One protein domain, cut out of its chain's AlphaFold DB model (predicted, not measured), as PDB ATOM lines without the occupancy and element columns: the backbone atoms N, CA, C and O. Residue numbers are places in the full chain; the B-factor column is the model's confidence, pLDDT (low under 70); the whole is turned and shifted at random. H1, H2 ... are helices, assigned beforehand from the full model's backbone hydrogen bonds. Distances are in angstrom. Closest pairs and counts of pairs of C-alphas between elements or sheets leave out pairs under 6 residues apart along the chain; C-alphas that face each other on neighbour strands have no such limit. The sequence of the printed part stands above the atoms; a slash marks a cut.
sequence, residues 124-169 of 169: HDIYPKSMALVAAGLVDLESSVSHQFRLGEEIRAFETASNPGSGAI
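Overview. This is residues 124 to 169 of the 169 residues of an uncharacterized protein of Aspergillus homomorphus (strain CBS 101889) (UniProt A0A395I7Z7). With little regular structure, this is an elongated, dumbbell-like model: two short helices, H1 and H2, sit at opposite ends of a long link, residues 136 to 153, and the tail after H2 folds back toward that link. The printed part has 46 residues with two named helices, H1 then H2, and no named strand; the class is all helix, with 18 residues in named elements. It is only just extended, close to loose, with a radius of gyration of the C-alphas of 14.4 A, and spans 33 by 19 by 19 A.

Along the chain. Start at His 124 and find C-alpha 127 at (44.936, -60.232, 25.945), where H1, residues 127 to 135, begins; it is 12.0 A long. Further on, H2, residues 154 to 162, runs 12.2 A to C-alpha 162 at (29.887, -42.446, 39.824).

Arrangement. Compare the two helices and you find H1 and H2 apart. In both, every O i to N i+4 pair is within hydrogen-bond range. Residues 150 to 156, of which 154 to 156 belong to H2, stand free.

Size, cuts and confidence. Look for the two farthest C-alphas at Asp 125 and Gly 165, 36.0 A apart. The link from H1 to H2 is long, 18 residues. The printed part has no cut, and no printed residue is under 70 in pLDDT.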
ATOM      1  N   HIS A 124      40.097 -65.783  28.788       85.81
ATOM      2  CA  HIS A 124      41.087 -66.834  28.564       85.81
ATOM      3  C   HIS A 124      41.813 -66.525  27.256       85.81
ATOM      4  O   HIS A 124      41.178 -66.459  26.204       85.81
ATOM      5  N   ASP A 125      43.118 -66.266  27.331       88.88
ATOM      6  CA  ASP A 125      43.999 -66.016  26.181       88.88
ATOM      7  C   ASP A 125      43.528 -64.935  25.185       88.88
ATOM      8  O   ASP A 125      43.816 -64.998  23.986       88.88
ATOM      9  N   ILE A 126      42.797 -63.915  25.656       87.50
ATOM     10  CA  ILE A 126      42.316 -62.819  24.795       87.50
ATOM     11  C   ILE A 126      43.278 -61.625  24.752       87.50
ATOM     12  O   ILE A 126      43.343 -60.936  23.737       87.50
ATOM     13  N   TYR A 127      44.061 -61.402  25.815       90.50
ATOM     14  CA  TYR A 127      44.936 -60.232  25.945       90.50
ATOM     15  C   TYR A 127      45.916 -60.062  24.774       90.50
ATOM     16  O   TYR A 127      45.958 -58.957  24.227       90.50
ATOM     17  N   PRO A 128      46.633 -61.109  24.302       93.94
ATOM     18  CA  PRO A 128      47.540 -60.954  23.164       93.94
ATOM     19  C   PRO A 128      46.822 -60.494  21.888       93.94
ATOM     20  O   PRO A 128      47.344 -59.670  21.142       93.94
ATOM     21  N   LYS A 129      45.594 -60.977  21.655       89.50
ATOM     22  CA  LYS A 129      44.780 -60.586  20.495       89.50
ATOM     23  C   LYS A 129      44.303 -59.141  20.620       89.50
ATOM     24  O   LYS A 129      44.404 -58.391  19.655       89.50
ATOM     25  N   SER A 130      43.833 -58.735  21.800       87.69
ATOM     26  CA  SER A 130      43.402 -57.355  22.050       87.69
ATOM     27  C   SER A 130      44.554 -56.364  21.883       87.69
ATOM     28  O   SER A 130      44.395 -55.356  21.203       87.69
ATOM     29  N   MET A 131      45.735 -56.676  22.424       91.88
ATOM     30  CA  MET A 131      46.931 -55.851  22.233       91.88
ATOM     31  C   MET A 131      47.329 -55.747  20.761       91.88
ATOM     32  O   MET A 131      47.685 -54.663  20.314       91.88
ATOM     33  N   ALA A 132      47.235 -56.840  19.999       92.00
ATOM     34  CA  ALA A 132      47.524 -56.816  18.568       92.00
ATOM     35  C   ALA A 132      46.555 -55.906  17.794       92.00
ATOM     36  O   ALA A 132      46.991 -55.185  16.902       92.00
ATOM     37  N   LEU A 133      45.264 -55.890  18.148       89.25
ATOM     38  CA  LEU A 133      44.285 -54.987  17.533       89.25
ATOM     39  C   LEU A 133      44.594 -53.514  17.827       89.25
ATOM     40  O   LEU A 133      44.523 -52.688  16.920       89.25
ATOM     41  N   VAL A 134      44.979 -53.198  19.066       90.31
ATOM     42  CA  VAL A 134      45.381 -51.840  19.467       90.31
ATOM     43  C   VAL A 134      46.674 -51.429  18.763       90.31
ATOM     44  O   VAL A 134      46.728 -50.371  18.146       90.31
ATOM     45  N   ALA A 135      47.699 -52.285  18.782       91.56
ATOM     46  CA  ALA A 135      48.983 -52.020  18.131       91.56
ATOM     47  C   ALA A 135      48.852 -51.860  16.607       91.56
ATOM     48  O   ALA A 135      49.585 -51.082  16.004       91.56
ATOM     49  N   ALA A 136      47.902 -52.563  15.983       91.00
ATOM     50  CA  ALA A 136      47.574 -52.416  14.567       91.00
ATOM     51  C   ALA A 136      46.732 -51.162  14.254       91.00
ATOM     52  O   ALA A 136      46.396 -50.939  13.092       91.00
ATOM     53  N   GLY A 137      46.346 -50.371  15.262       86.94
ATOM     54  CA  GLY A 137      45.480 -49.203  15.097       86.94
ATOM     55  C   GLY A 137      44.035 -49.547  14.718       86.94
ATOM     56  O   GLY A 137      43.307 -48.678  14.252       86.94
ATOM     57  N   LEU A 138      43.611 -50.804  14.896       83.94
ATOM     58  CA  LEU A 138      42.246 -51.279  14.616       83.94
ATOM     59  C   LEU A 138      41.282 -51.072  15.792       83.94
ATOM     60  O   LEU A 138      40.106 -51.420  15.694       83.94
ATOM     61  N   VAL A 139      41.794 -50.602  16.928       83.75
ATOM     62  CA  VAL A 139      41.018 -50.192  18.097       83.75
ATOM     63  C   VAL A 139      41.702 -48.963  18.681       83.75
ATOM     64  O   VAL A 139      42.794 -49.070  19.236       83.75
ATOM     65  N   ASP A 140      41.052 -47.808  18.558       84.25
ATOM     66  CA  ASP A 140      41.487 -46.579  19.216       84.25
ATOM     67  C   ASP A 140      40.971 -46.546  20.661       84.25
ATOM     68  O   ASP A 140      39.767 -46.461  20.916       84.25
ATOM     69  N   LEU A 141      41.899 -46.653  21.613       84.94
ATOM     70  CA  LEU A 141      41.600 -46.584  23.041       84.94
ATOM     71  C   LEU A 141      41.743 -45.171  23.610       84.94
ATOM     72  O   LEU A 141      41.088 -44.864  24.605       84.94
ATOM     73  N   GLU A 142      42.574 -44.316  23.011       86.25
ATOM     74  CA  GLU A 142      42.886 -43.003  23.583       86.25
ATOM     75  C   GLU A 142      41.657 -42.101  23.577       86.25
ATOM     76  O   GLU A 142      41.343 -41.471  24.587       86.25
ATOM     77  N   SER A 143      40.885 -42.119  22.487       83.94
ATOM     78  CA  SER A 143      39.653 -41.332  22.388       83.94
ATOM     79  C   SER A 143      38.563 -41.765  23.373       83.94
ATOM     80  O   SER A 143      37.640 -40.989  23.623       83.94
ATOM     81  N   SER A 144      38.650 -42.964  23.960       82.75
ATOM     82  CA  SER A 144      37.703 -43.443  24.977       82.75
ATOM     83  C   SER A 144      38.036 -42.952  26.394       82.75
ATOM     84  O   SER A 144      37.195 -43.048  27.289       82.75
ATOM     85  N   VAL A 145      39.234 -42.400  26.626       89.75
ATOM     86  CA  VAL A 145      39.635 -41.861  27.933       89.75
ATOM     87  C   VAL A 145      39.020 -40.474  28.128       89.75
ATOM     88  O   VAL A 145      39.466 -39.494  27.539       89.75
ATOM     89  N   SER A 146      37.996 -40.377  28.979       89.44
ATOM     90  CA  SER A 146      37.291 -39.108  29.232       89.44
ATOM     91  C   SER A 146      37.975 -38.205  30.264       89.44
ATOM     92  O   SER A 146      37.884 -36.984  30.165       89.44
ATOM     93  N   HIS A 147      38.646 -38.787  31.260       93.00
ATOM     94  CA  HIS A 147      39.259 -38.061  32.372       93.00
ATOM     95  C   HIS A 147      40.574 -38.722  32.787       93.00
ATOM     96  O   HIS A 147      40.699 -39.946  32.757       93.00
ATOM     97  N   GLN A 148      41.538 -37.911  33.219       94.50
ATOM     98  CA  GLN A 148      42.799 -38.363  33.798       94.50
ATOM     99  C   GLN A 148      42.973 -37.715  35.167       94.50
ATOM    100  O   GLN A 148      42.721 -36.522  35.333       94.50
ATOM    101  N   PHE A 149      43.409 -38.511  36.136       95.19
ATOM    102  CA  PHE A 149      43.600 -38.095  37.520       95.19
ATOM    103  C   PHE A 149      44.990 -38.512  37.982       95.19
ATOM    104  O   PHE A 149      45.507 -39.552  37.563       95.19
ATOM    105  N   ARG A 150      45.598 -37.719  38.864       97.06
ATOM    106  CA  ARG A 150      46.790 -38.162  39.595       97.06
ATOM    107  C   ARG A 150      46.392 -39.155  40.684       97.06
ATOM    108  O   ARG A 150      45.251 -39.178  41.133       97.06
ATOM    109  N   LEU A 151      47.360 -39.940  41.155       94.75
ATOM    110  CA  LEU A 151      47.118 -40.980  42.159       94.75
ATOM    111  C   LEU A 151      46.516 -40.449  43.476       94.75
ATOM    112  O   LEU A 151      45.809 -41.203  44.125       94.75
ATOM    113  N   GLY A 152      46.769 -39.186  43.845       96.50
ATOM    114  CA  GLY A 152      46.204 -38.538  45.043       96.50
ATOM    115  C   GLY A 152      44.867 -37.809  44.831       96.50
ATOM    116  O   GLY A 152      44.463 -37.017  45.678       96.50
ATOM    117  N   GLU A 153      44.226 -37.979  43.670       96.12
ATOM    118  CA  GLU A 153      42.898 -37.429  43.357       96.12
ATOM    119  C   GLU A 153      41.822 -38.531  43.332       96.12
ATOM    120  O   GLU A 153      40.803 -38.412  42.651       96.12
ATOM    121  N   GLU A 154      42.035 -39.626  44.061       95.75
ATOM    122  CA  GLU A 154      41.222 -40.838  44.002       95.75
ATOM    123  C   GLU A 154      39.747 -40.580  44.322       95.75
ATOM    124  O   GLU A 154      38.875 -41.045  43.590       95.75
ATOM    125  N   ILE A 155      39.443 -39.777  45.348       95.88
ATOM    126  CA  ILE A 155      38.056 -39.461  45.729       95.88
ATOM    127  C   ILE A 155      37.348 -38.753  44.574       95.88
ATOM    128  O   ILE A 155      36.260 -39.155  44.165       95.88
ATOM    129  N   ARG A 156      38.012 -37.757  43.980       93.75
ATOM    130  CA  ARG A 156      37.493 -37.017  42.829       93.75
ATOM    131  C   ARG A 156      37.296 -37.933  41.619       93.75
ATOM    132  O   ARG A 156      36.309 -37.783  40.896       93.75
ATOM    133  N   ALA A 157      38.200 -38.887  41.404       94.38
ATOM    134  CA  ALA A 157      38.069 -39.881  40.344       94.38
ATOM    135  C   ALA A 157      36.826 -40.766  40.550       94.38
ATOM    136  O   ALA A 157      36.037 -40.940  39.619       94.38
ATOM    137  N   PHE A 158      36.591 -41.259  41.773       95.25
ATOM    138  CA  PHE A 158      35.395 -42.038  42.116       95.25
ATOM    139  C   PHE A 158      34.099 -41.219  42.015       95.25
ATOM    140  O   PHE A 158      33.092 -41.713  41.498       95.25
ATOM    141  N   GLU A 159      34.099 -39.962  42.455       94.31
ATOM    142  CA  GLU A 159      32.958 -39.048  42.308       94.31
ATOM    143  C   GLU A 159      32.634 -38.792  40.832       94.31
ATOM    144  O   GLU A 159      31.483 -38.903  40.409       94.31
ATOM    145  N   THR A 160      33.660 -38.534  40.018       93.44
ATOM    146  CA  THR A 160      33.513 -38.339  38.570       93.44
ATOM    147  C   THR A 160      32.955 -39.600  37.909       93.44
ATOM    148  O   THR A 160      31.995 -39.514  37.143       93.44
ATOM    149  N   ALA A 161      33.493 -40.779  38.234       90.06
ATOM    150  CA  ALA A 161      33.063 -42.053  37.659       90.06
ATOM    151  C   ALA A 161      31.653 -42.478  38.101       90.06
ATOM    152  O   ALA A 161      30.945 -43.147  37.350       90.06
ATOM    153  N   SER A 162      31.220 -42.109  39.309       89.75
ATOM    154  CA  SER A 162      29.887 -42.446  39.824       89.75
ATOM    155  C   SER A 162      28.807 -41.476  39.340       89.75
ATOM    156  O   SER A 162      27.683 -41.913  39.080       89.75
ATOM    157  N   ASN A 163      29.145 -40.205  39.113       87.12
ATOM    158  CA  ASN A 163      28.221 -39.180  38.638       87.12
ATOM    159  C   ASN A 163      27.898 -39.343  37.134       87.12
ATOM    160  O   ASN A 163      28.800 -39.290  36.305       87.12
ATOM    161  N   PRO A 164      26.628 -39.525  36.725       77.75
ATOM    162  CA  PRO A 164      26.255 -39.572  35.307       77.75
ATOM    163  C   PRO A 164      26.373 -38.220  34.583       77.75
ATOM    164  O   PRO A 164      26.487 -38.185  33.367       77.75
ATOM    165  N   GLY A 165      26.327 -37.103  35.316       82.56
ATOM    166  CA  GLY A 165      26.431 -35.753  34.756       82.56
ATOM    167  C   GLY A 165      27.864 -35.250  34.583       82.56
ATOM    168  O   GLY A 165      28.052 -34.138  34.104       82.56
ATOM    169  N   SER A 166      28.875 -36.033  34.972       84.75
ATOM    170  CA  SER A 166      30.286 -35.634  34.882       84.75
ATOM    171  C   SER A 166      30.850 -35.677  33.460       84.75
ATOM    172  O   SER A 166      31.977 -35.249  33.242       84.75
ATOM    173  N   GLY A 167      30.107 -36.233  32.498       82.06
ATOM    174  CA  GLY A 167      30.632 -36.531  31.164       82.06
ATOM    175  C   GLY A 167      31.569 -37.742  31.138       82.06
ATOM    176  O   GLY A 167      32.186 -38.003  30.110       82.06
ATOM    177  N   ALA A 168      31.681 -38.491  32.243       84.12
ATOM    178  CA  ALA A 168      32.359 -39.782  32.252       84.12
ATOM    179  C   ALA A 168      31.560 -40.795  31.421       84.12
ATOM    180  O   ALA A 168      30.436 -41.174  31.781       84.12
ATOM    181  N   ILE A 169      32.164 -41.194  30.304       70.94
ATOM    182  CA  ILE A 169      31.579 -42.049  29.268       70.94
ATOM    183  C   ILE A 169      31.760 -43.517  29.641       70.94
ATOM    184  O   ILE A 169      32.909 -43.894  29.959       70.94
TER     185      ILE A 169